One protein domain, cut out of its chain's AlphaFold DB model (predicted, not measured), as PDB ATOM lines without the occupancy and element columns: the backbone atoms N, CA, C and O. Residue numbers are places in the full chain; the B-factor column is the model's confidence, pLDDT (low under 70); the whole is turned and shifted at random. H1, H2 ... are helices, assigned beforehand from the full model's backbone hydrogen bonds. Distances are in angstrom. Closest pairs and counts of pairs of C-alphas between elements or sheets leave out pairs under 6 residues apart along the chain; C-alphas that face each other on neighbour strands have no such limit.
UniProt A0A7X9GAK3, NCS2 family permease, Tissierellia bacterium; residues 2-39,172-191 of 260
ATOM      1  N   VAL A   2      19.993 -41.355 -50.329       85.69
ATOM      2  CA  VAL A   2      21.398 -41.179 -49.884       85.69
ATOM      3  C   VAL A   2      21.531 -40.734 -48.418       85.69
ATOM      4  O   VAL A   2      22.207 -41.400 -47.644       85.69
ATOM      5  N   ILE A   3      20.851 -39.656 -48.003       88.50
ATOM      6  CA  ILE A   3      20.930 -39.137 -46.618       88.50
ATOM      7  C   ILE A   3      20.510 -40.202 -45.593       88.50
ATOM      8  O   ILE A   3      21.168 -40.388 -44.575       88.50
ATOM      9  N   ILE A   4      19.440 -40.945 -45.892       88.25
ATOM     10  CA  ILE A   4      18.951 -42.035 -45.039       88.25
ATOM     11  C   ILE A   4      20.002 -43.151 -44.965       88.25
ATOM     12  O   ILE A   4      20.302 -43.635 -43.879       88.25
ATOM     13  N   GLY A   5      20.609 -43.510 -46.098       87.38
ATOM     14  CA  GLY A   5      21.682 -44.498 -46.149       87.38
ATOM     15  C   GLY A   5      22.920 -44.093 -45.348       87.38
ATOM     16  O   GLY A   5      23.502 -44.936 -44.667       87.38
ATOM     17  N   ILE A   6      23.288 -42.807 -45.348       90.12
ATOM     18  CA  ILE A   6      24.380 -42.278 -44.510       90.12
ATOM     19  C   ILE A   6      24.032 -42.438 -43.028       90.12
ATOM     20  O   ILE A   6      24.859 -42.929 -42.265       90.12
ATOM     21  N   ILE A   7      22.808 -42.086 -42.621       92.00
ATOM     22  CA  ILE A   7      22.360 -42.229 -41.226       92.00
ATOM     23  C   ILE A   7      22.367 -43.701 -40.798       92.00
ATOM     24  O   ILE A   7      22.881 -44.017 -39.728       92.00
ATOM     25  N   ILE A   8      21.848 -44.610 -41.630       90.69
ATOM     26  CA  ILE A   8      21.827 -46.053 -41.342       90.69
ATOM     27  C   ILE A   8      23.252 -46.588 -41.210       90.69
ATOM     28  O   ILE A   8      23.587 -47.211 -40.204       90.69
ATOM     29  N   THR A   9      24.104 -46.317 -42.197       88.94
ATOM     30  CA  THR A   9      25.485 -46.819 -42.212       88.94
ATOM     31  C   THR A   9      26.283 -46.241 -41.043       88.94
ATOM     32  O   THR A   9      26.976 -46.976 -40.343       88.94
ATOM     33  N   GLY A  10      26.124 -44.944 -40.764       88.00
ATOM     34  CA  GLY A  10      26.732 -44.269 -39.618       88.00
ATOM     35  C   GLY A  10      26.261 -44.830 -38.275       88.00
ATOM     36  O   GLY A  10      27.081 -45.053 -37.386       88.00
ATOM     37  N   PHE A  11      24.970 -45.135 -38.128       91.06
ATOM     38  CA  PHE A  11      24.431 -45.776 -36.926       91.06
ATOM     39  C   PHE A  11      25.002 -47.185 -36.717       91.06
ATOM     40  O   PHE A  11      25.438 -47.516 -35.612       91.06
ATOM     41  N   LEU A  12      25.040 -48.007 -37.771       89.62
ATOM     42  CA  LEU A  12      25.596 -49.364 -37.715       89.62
ATOM     43  C   LEU A  12      27.087 -49.346 -37.340       89.62
ATOM     44  O   LEU A  12      27.529 -50.155 -36.522       89.62
ATOM     45  N   LEU A  13      27.839 -48.379 -37.871       86.81
ATOM     46  CA  LEU A  13      29.241 -48.155 -37.513       86.81
ATOM     47  C   LEU A  13      29.413 -47.690 -36.070       86.81
ATOM     48  O   LEU A  13      30.263 -48.222 -35.358       86.81
ATOM     49  N   ALA A  14      28.588 -46.751 -35.598       87.81
ATOM     50  CA  ALA A  14      28.611 -46.301 -34.206       87.81
ATOM     51  C   ALA A  14      28.304 -47.448 -33.225       87.81
ATOM     52  O   ALA A  14      28.831 -47.485 -32.113       87.81
ATOM     53  N   LYS A  15      27.493 -48.422 -33.654       90.19
ATOM     54  CA  LYS A  15      27.204 -49.660 -32.919       90.19
ATOM     55  C   LYS A  15      28.276 -50.745 -33.064       90.19
ATOM     56  O   LYS A  15      28.127 -51.788 -32.435       90.19
ATOM     57  N   LYS A  16      29.351 -50.504 -33.825       84.06
ATOM     58  CA  LYS A  16      30.447 -51.455 -34.087       84.06
ATOM     59  C   LYS A  16      29.956 -52.794 -34.652       84.06
ATOM     60  O   LYS A  16      30.439 -53.853 -34.267       84.06
ATOM     61  N   ILE A  17      28.962 -52.746 -35.540       85.81
ATOM     62  CA  ILE A  17      28.441 -53.942 -36.207       85.81
ATOM     63  C   ILE A  17      29.364 -54.285 -37.379       85.81
ATOM     64  O   ILE A  17      29.509 -53.488 -38.307       85.81
ATOM     65  N   SER A  18      29.961 -55.476 -37.356       78.19
ATOM     66  CA  SER A  18      30.786 -55.967 -38.462       78.19
ATOM     67  C   SER A  18      29.973 -56.034 -39.757       78.19
ATOM     68  O   SER A  18      28.841 -56.519 -39.777       78.19
ATOM     69  N   GLY A  19      30.543 -55.519 -40.847       81.12
ATOM     70  CA  GLY A  19      29.851 -55.434 -42.137       81.12
ATOM     71  C   GLY A  19      28.847 -54.280 -42.248       81.12
ATOM     72  O   GLY A  19      28.023 -54.287 -43.161       81.12
ATOM     73  N   ALA A  20      28.917 -53.269 -41.371       84.81
ATOM     74  CA  ALA A  20      28.028 -52.103 -41.381       84.81
ATOM     75  C   ALA A  20      27.890 -51.426 -42.756       84.81
ATOM     76  O   ALA A  20      26.788 -51.031 -43.126       84.81
ATOM     77  N   ILE A  21      28.981 -51.329 -43.527       85.88
ATOM     78  CA  ILE A  21      28.961 -50.755 -44.883       85.88
ATOM     79  C   ILE A  21      28.106 -51.611 -45.826       85.88
ATOM     80  O   ILE A  21      27.233 -51.084 -46.510       85.88
ATOM     81  N   LEU A  22      28.309 -52.932 -45.826       86.44
ATOM     82  CA  LEU A  22      27.553 -53.857 -46.673       86.44
ATOM     83  C   LEU A  22      26.064 -53.850 -46.307       86.44
ATOM     84  O   LEU A  22      25.207 -53.724 -47.180       86.44
ATOM     85  N   ILE A  23      25.756 -53.924 -45.010       86.94
ATOM     86  CA  ILE A  23      24.380 -53.858 -44.502       86.94
ATOM     87  C   ILE A  23      23.745 -52.510 -44.870       86.94
ATOM     88  O   ILE A  23      22.587 -52.472 -45.281       86.94
ATOM     89  N   GLY A  24      24.505 -51.416 -44.785       87.06
ATOM     90  CA  GLY A  24      24.082 -50.081 -45.196       87.06
ATOM     91  C   GLY A  24      23.696 -50.010 -46.673       87.06
ATOM     92  O   GLY A  24      22.622 -49.498 -46.993       87.06
ATOM     93  N   ILE A  25      24.510 -50.582 -47.568       88.31
ATOM     94  CA  ILE A  25      24.213 -50.655 -49.010       88.31
ATOM     95  C   ILE A  25      22.929 -51.452 -49.250       88.31
ATOM     96  O   ILE A  25      22.032 -50.974 -49.947       88.31
ATOM     97  N   VAL A  26      22.796 -52.637 -48.645       89.12
ATOM     98  CA  VAL A  26      21.611 -53.496 -48.814       89.12
ATOM     99  C   VAL A  26      20.351 -52.799 -48.298       89.12
ATOM    100  O   VAL A  26      19.361 -52.702 -49.022       89.12
ATOM    101  N   ALA A  27      20.391 -52.243 -47.086       88.44
ATOM    102  CA  ALA A  27      19.263 -51.524 -46.499       88.44
ATOM    103  C   ALA A  27      18.861 -50.307 -47.346       88.44
ATOM    104  O   ALA A  27      17.678 -50.096 -47.609       88.44
ATOM    105  N   THR A  28      19.836 -49.536 -47.835       88.75
ATOM    106  CA  THR A  28      19.581 -48.361 -48.684       88.75
ATOM    107  C   THR A  28      19.020 -48.759 -50.048       88.75
ATOM    108  O   THR A  28      18.141 -48.073 -50.567       88.75
ATOM    109  N   THR A  29      19.463 -49.890 -50.602       86.06
ATOM    110  CA  THR A  29      18.931 -50.457 -51.853       86.06
ATOM    111  C   THR A  29      17.468 -50.863 -51.697       86.06
ATOM    112  O   THR A  29      16.654 -50.509 -52.548       86.06
ATOM    113  N   ILE A  30      17.116 -51.530 -50.589       86.12
ATOM    114  CA  ILE A  30      15.733 -51.928 -50.270       86.12
ATOM    115  C   ILE A  30      14.849 -50.696 -50.072       86.12
ATOM    116  O   ILE A  30      13.756 -50.627 -50.626       86.12
ATOM    117  N   ILE A  31      15.336 -49.691 -49.338       85.44
ATOM    118  CA  ILE A  31      14.627 -48.418 -49.162       85.44
ATOM    119  C   ILE A  31      14.496 -47.686 -50.501       85.44
ATOM    120  O   ILE A  31      13.508 -47.003 -50.713       85.44
ATOM    121  N   GLY A  32      15.433 -47.832 -51.437       82.88
ATOM    122  CA  GLY A  32      15.341 -47.217 -52.762       82.88
ATOM    123  C   GLY A  32      14.189 -47.739 -53.633       82.88
ATOM    124  O   GLY A  32      13.751 -47.009 -54.521       82.88
ATOM    125  N   ILE A  33      13.659 -48.940 -53.360       81.75
ATOM    126  CA  ILE A  33      12.556 -49.564 -54.117       81.75
ATOM    127  C   ILE A  33      11.252 -48.747 -54.014       81.75
ATOM    128  O   ILE A  33      10.763 -48.301 -55.050       81.75
ATOM    129  N   PRO A  34      10.684 -48.471 -52.817       80.44
ATOM    130  CA  PRO A  34       9.441 -47.700 -52.702       80.44
ATOM    131  C   PRO A  34       9.575 -46.243 -53.165       80.44
ATOM    132  O   PRO A  34       8.579 -45.626 -53.523       80.44
ATOM    133  N   PHE A  35      10.791 -45.687 -53.177       79.69
ATOM    134  CA  PHE A  35      11.056 -44.339 -53.692       79.69
ATOM    135  C   PHE A  35      11.291 -44.305 -55.214       79.69
ATOM    136  O   PHE A  35      11.571 -43.235 -55.749       79.69
ATOM    137  N   GLY A  36      11.212 -45.447 -55.909       75.44
ATOM    138  CA  GLY A  36      11.406 -45.544 -57.362       75.44
ATOM    139  C   GLY A  36      12.846 -45.311 -57.834       75.44
ATOM    140  O   GLY A  36      13.076 -45.132 -59.024       75.44
ATOM    141  N   VAL A  37      13.819 -45.297 -56.916       76.25
ATOM    142  CA  VAL A  37      15.247 -45.092 -57.221       76.25
ATOM    143  C   VAL A  37      15.930 -46.416 -57.570       76.25
ATOM    144  O   VAL A  37      16.842 -46.444 -58.393       76.25
ATOM    145  N   THR A  38      15.485 -47.517 -56.961       76.38
ATOM    146  CA  THR A  38      15.934 -48.873 -57.297       76.38
ATOM    147  C   THR A  38      14.952 -49.478 -58.295       76.38
ATOM    148  O   THR A  38      13.837 -49.841 -57.919       76.38
ATOM    149  N   ILE A  39      15.358 -49.599 -59.558       70.31
ATOM    150  CA  ILE A  39      14.566 -50.276 -60.589       70.31
ATOM    151  C   ILE A  39      14.960 -51.750 -60.575       70.31
ATOM    152  O   ILE A  39      16.109 -52.087 -60.847       70.31
ATOM    153  N   PRO A 172      21.547 -49.214 -57.015       83.00
ATOM    154  CA  PRO A 172      21.625 -47.860 -57.538       83.00
ATOM    155  C   PRO A 172      22.837 -47.127 -56.956       83.00
ATOM    156  O   PRO A 172      23.223 -47.338 -55.803       83.00
ATOM    157  N   SER A 173      23.365 -46.155 -57.700       84.44
ATOM    158  CA  SER A 173      24.441 -45.272 -57.220       84.44
ATOM    159  C   SER A 173      24.074 -44.540 -55.921       84.44
ATOM    160  O   SER A 173      24.920 -44.299 -55.063       84.44
ATOM    161  N   ALA A 174      22.783 -44.262 -55.709       83.56
ATOM    162  CA  ALA A 174      22.274 -43.680 -54.470       83.56
ATOM    163  C   ALA A 174      22.454 -44.582 -53.228       83.56
ATOM    164  O   ALA A 174      22.418 -44.074 -52.106       83.56
ATOM    165  N   ALA A 175      22.616 -45.897 -53.407       83.38
ATOM    166  CA  ALA A 175      22.856 -46.853 -52.327       83.38
ATOM    167  C   ALA A 175      24.348 -47.094 -52.057       83.38
ATOM    168  O   ALA A 175      24.705 -47.415 -50.925       83.38
ATOM    169  N   THR A 176      25.220 -46.889 -53.049       86.69
ATOM    170  CA  THR A 176      26.680 -46.978 -52.878       86.69
ATOM    171  C   THR A 176      27.302 -45.660 -52.408       86.69
ATOM    172  O   THR A 176      28.288 -45.681 -51.675       86.69
ATOM    173  N   ALA A 177      26.697 -44.510 -52.727       88.50
ATOM    174  CA  ALA A 177      27.182 -43.194 -52.297       88.50
ATOM    175  C   ALA A 177      27.391 -43.055 -50.769       88.50
ATOM    176  O   ALA A 177      28.431 -42.530 -50.370       88.50
ATOM    177  N   PRO A 178      26.495 -43.546 -49.885       86.38
ATOM    178  CA  PRO A 178      26.736 -43.530 -48.443       86.38
ATOM    179  C   PRO A 178      28.014 -44.258 -48.021       86.38
ATOM    180  O   PRO A 178      28.725 -43.777 -47.141       86.38
ATOM    181  N   ALA A 179      28.322 -45.393 -48.656       85.38
ATOM    182  CA  ALA A 179      29.541 -46.140 -48.378       85.38
ATOM    183  C   ALA A 179      30.782 -45.306 -48.722       85.38
ATOM    184  O   ALA A 179      31.689 -45.211 -47.901       85.38
ATOM    185  N   LEU A 180      30.780 -44.628 -49.876       85.88
ATOM    186  CA  LEU A 180      31.876 -43.746 -50.293       85.88
ATOM    187  C   LEU A 180      32.070 -42.563 -49.334       85.88
ATOM    188  O   LEU A 180      33.200 -42.247 -48.974       85.88
ATOM    189  N   VAL A 181      30.986 -41.952 -48.841       87.94
ATOM    190  CA  VAL A 181      31.059 -40.863 -47.843       87.94
ATOM    191  C   VAL A 181      31.721 -41.339 -46.547       87.94
ATOM    192  O   VAL A 181      32.583 -40.662 -45.987       87.94
ATOM    193  N   ILE A 182      31.337 -42.522 -46.070       84.50
ATOM    194  CA  ILE A 182      31.906 -43.129 -44.864       84.50
ATOM    195  C   ILE A 182      33.374 -43.528 -45.065       84.50
ATOM    196  O   ILE A 182      34.189 -43.337 -44.161       84.50
ATOM    197  N   VAL A 183      33.737 -44.059 -46.232       80.19
ATOM    198  CA  VAL A 183      35.144 -44.335 -46.557       80.19
ATOM    199  C   VAL A 183      35.944 -43.029 -46.592       80.19
ATOM    200  O   VAL A 183      37.025 -42.970 -46.011       80.19
ATOM    201  N   GLY A 184      35.394 -41.948 -47.148       81.19
ATOM    202  CA  GLY A 184      36.011 -40.621 -47.082       81.19
ATOM    203  C   GLY A 184      36.266 -40.160 -45.641       81.19
ATOM    204  O   GLY A 184      37.362 -39.706 -45.314       81.19
ATOM    205  N   LEU A 185      35.312 -40.374 -44.727       81.94
ATOM    206  CA  LEU A 185      35.509 -40.117 -43.292       81.94
ATOM    207  C   LEU A 185      36.681 -40.933 -42.721       81.94
ATOM    208  O   LEU A 185      37.502 -40.417 -41.964       81.94
ATOM    209  N   PHE A 186      36.790 -42.206 -43.100       76.88
ATOM    210  CA  PHE A 186      37.889 -43.084 -42.695       76.88
ATOM    211  C   PHE A 186      39.260 -42.635 -43.200       76.88
ATOM    212  O   PHE A 186      40.261 -42.982 -42.562       76.88
ATOM    213  N   MET A 187      39.291 -41.878 -44.294       76.56
ATOM    214  CA  MET A 187      40.485 -41.294 -44.903       76.56
ATOM    215  C   MET A 187      40.883 -39.944 -44.309       76.56
ATOM    216  O   MET A 187      42.005 -39.504 -44.533       76.56
ATOM    217  N   MET A 188      40.030 -39.305 -43.504       80.94
ATOM    218  CA  MET A 188      40.416 -38.083 -42.787       80.94
ATOM    219  C   MET A 188      41.361 -38.354 -41.609       80.94
ATOM    220  O   MET A 188      42.017 -37.440 -41.124       80.94
ATOM    221  N   GLY A 189      41.457 -39.602 -41.137       76.69
ATOM    222  CA  GLY A 189      42.288 -39.971 -39.985       76.69
ATOM    223  C   GLY A 189      43.740 -39.471 -40.073       76.69
ATOM    224  O   GLY A 189      44.185 -38.789 -39.149       76.69
ATOM    225  N   PRO A 190      44.479 -39.741 -41.168       77.75
ATOM    226  CA  PRO A 190      45.847 -39.258 -41.361       77.75
ATOM    227  C   PRO A 190      46.037 -37.738 -41.268       77.75
ATOM    228  O   PRO A 190      47.128 -37.316 -40.898       77.75
ATOM    229  N   ILE A 191      45.003 -36.922 -41.513       85.94
ATOM    230  CA  ILE A 191      45.085 -35.452 -41.386       85.94
ATOM    231  C   ILE A 191      45.490 -35.056 -39.959       85.94
ATOM    232  O   ILE A 191      46.232 -34.101 -39.764       85.94
TER     233      ILE A 191
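This is residues 2 to 39 and 172 to 191 of the 260 residues of the protein "NCS2 family permease" of Tissierellia bacterium (UniProt A0A7X9GAK3). What does the model look like at first sight? It is a small up-and-down bundle of three helices, each running against the one before it: H1 and H2 form a helical hairpin, and H3 packs on both. Residues 184 to 191, of which 184 to 187 belong to H3, stand free and stick out from this body. What is it made of, and how large is it? The printed part has 58 residues with three named helices, H1, H2 and H3 in that order, and no named strand; its class is all helix. It is compact, with a radius of gyration of the C-alphas of 11.6 A, and elongated, spanning 38 by 20 by 14 A.

How does H1, residues 2 to 14, stand to H2, residues 20 to 32? They touch and run opposite ways at a shallow tilt of 29 degrees; their closest C-alphas, those of Thr 9 and Gly 24, are 4.6 A apart. Where does H3, residues 173 to 187, come in? It touches H1, the same way at a steep tilt of 44 degrees, the closest C-alphas being those of Ile 6 and Pro 178 at 4.8 A. With residues 174 to 179 alone it touches H2, opposite ways at a shallow tilt of 26 degrees, the closest C-alphas being those of Thr 28 and Ala 175 at 5.1 A. Are the helices' backbones complete? In H1 and H2 every O i to N i+4 pair is within hydrogen-bond range; in H3 9 of 11 are.

Where does H1 begin? Its C-alpha 2 is at (21.398, -41.179, -49.884), and H1 measures 18.0 A from first to last C-alpha. How long are H2 and H3? H2 measures 17.7 A and H3 20.6 A, with C-alpha 187 at (40.485, -41.294, -44.903).

Is anything missing? Residues 40 to 171 are not printed, and C-alphas 39 and 172 are 8.1 A apart across the cut. Is any link long? The link from H1 to H2 is tight, and that from H2 to H3 runs across the cut. Is confidence low anywhere? No printed residue is under 70, and the mean pLDDT of the printed part is 84.5.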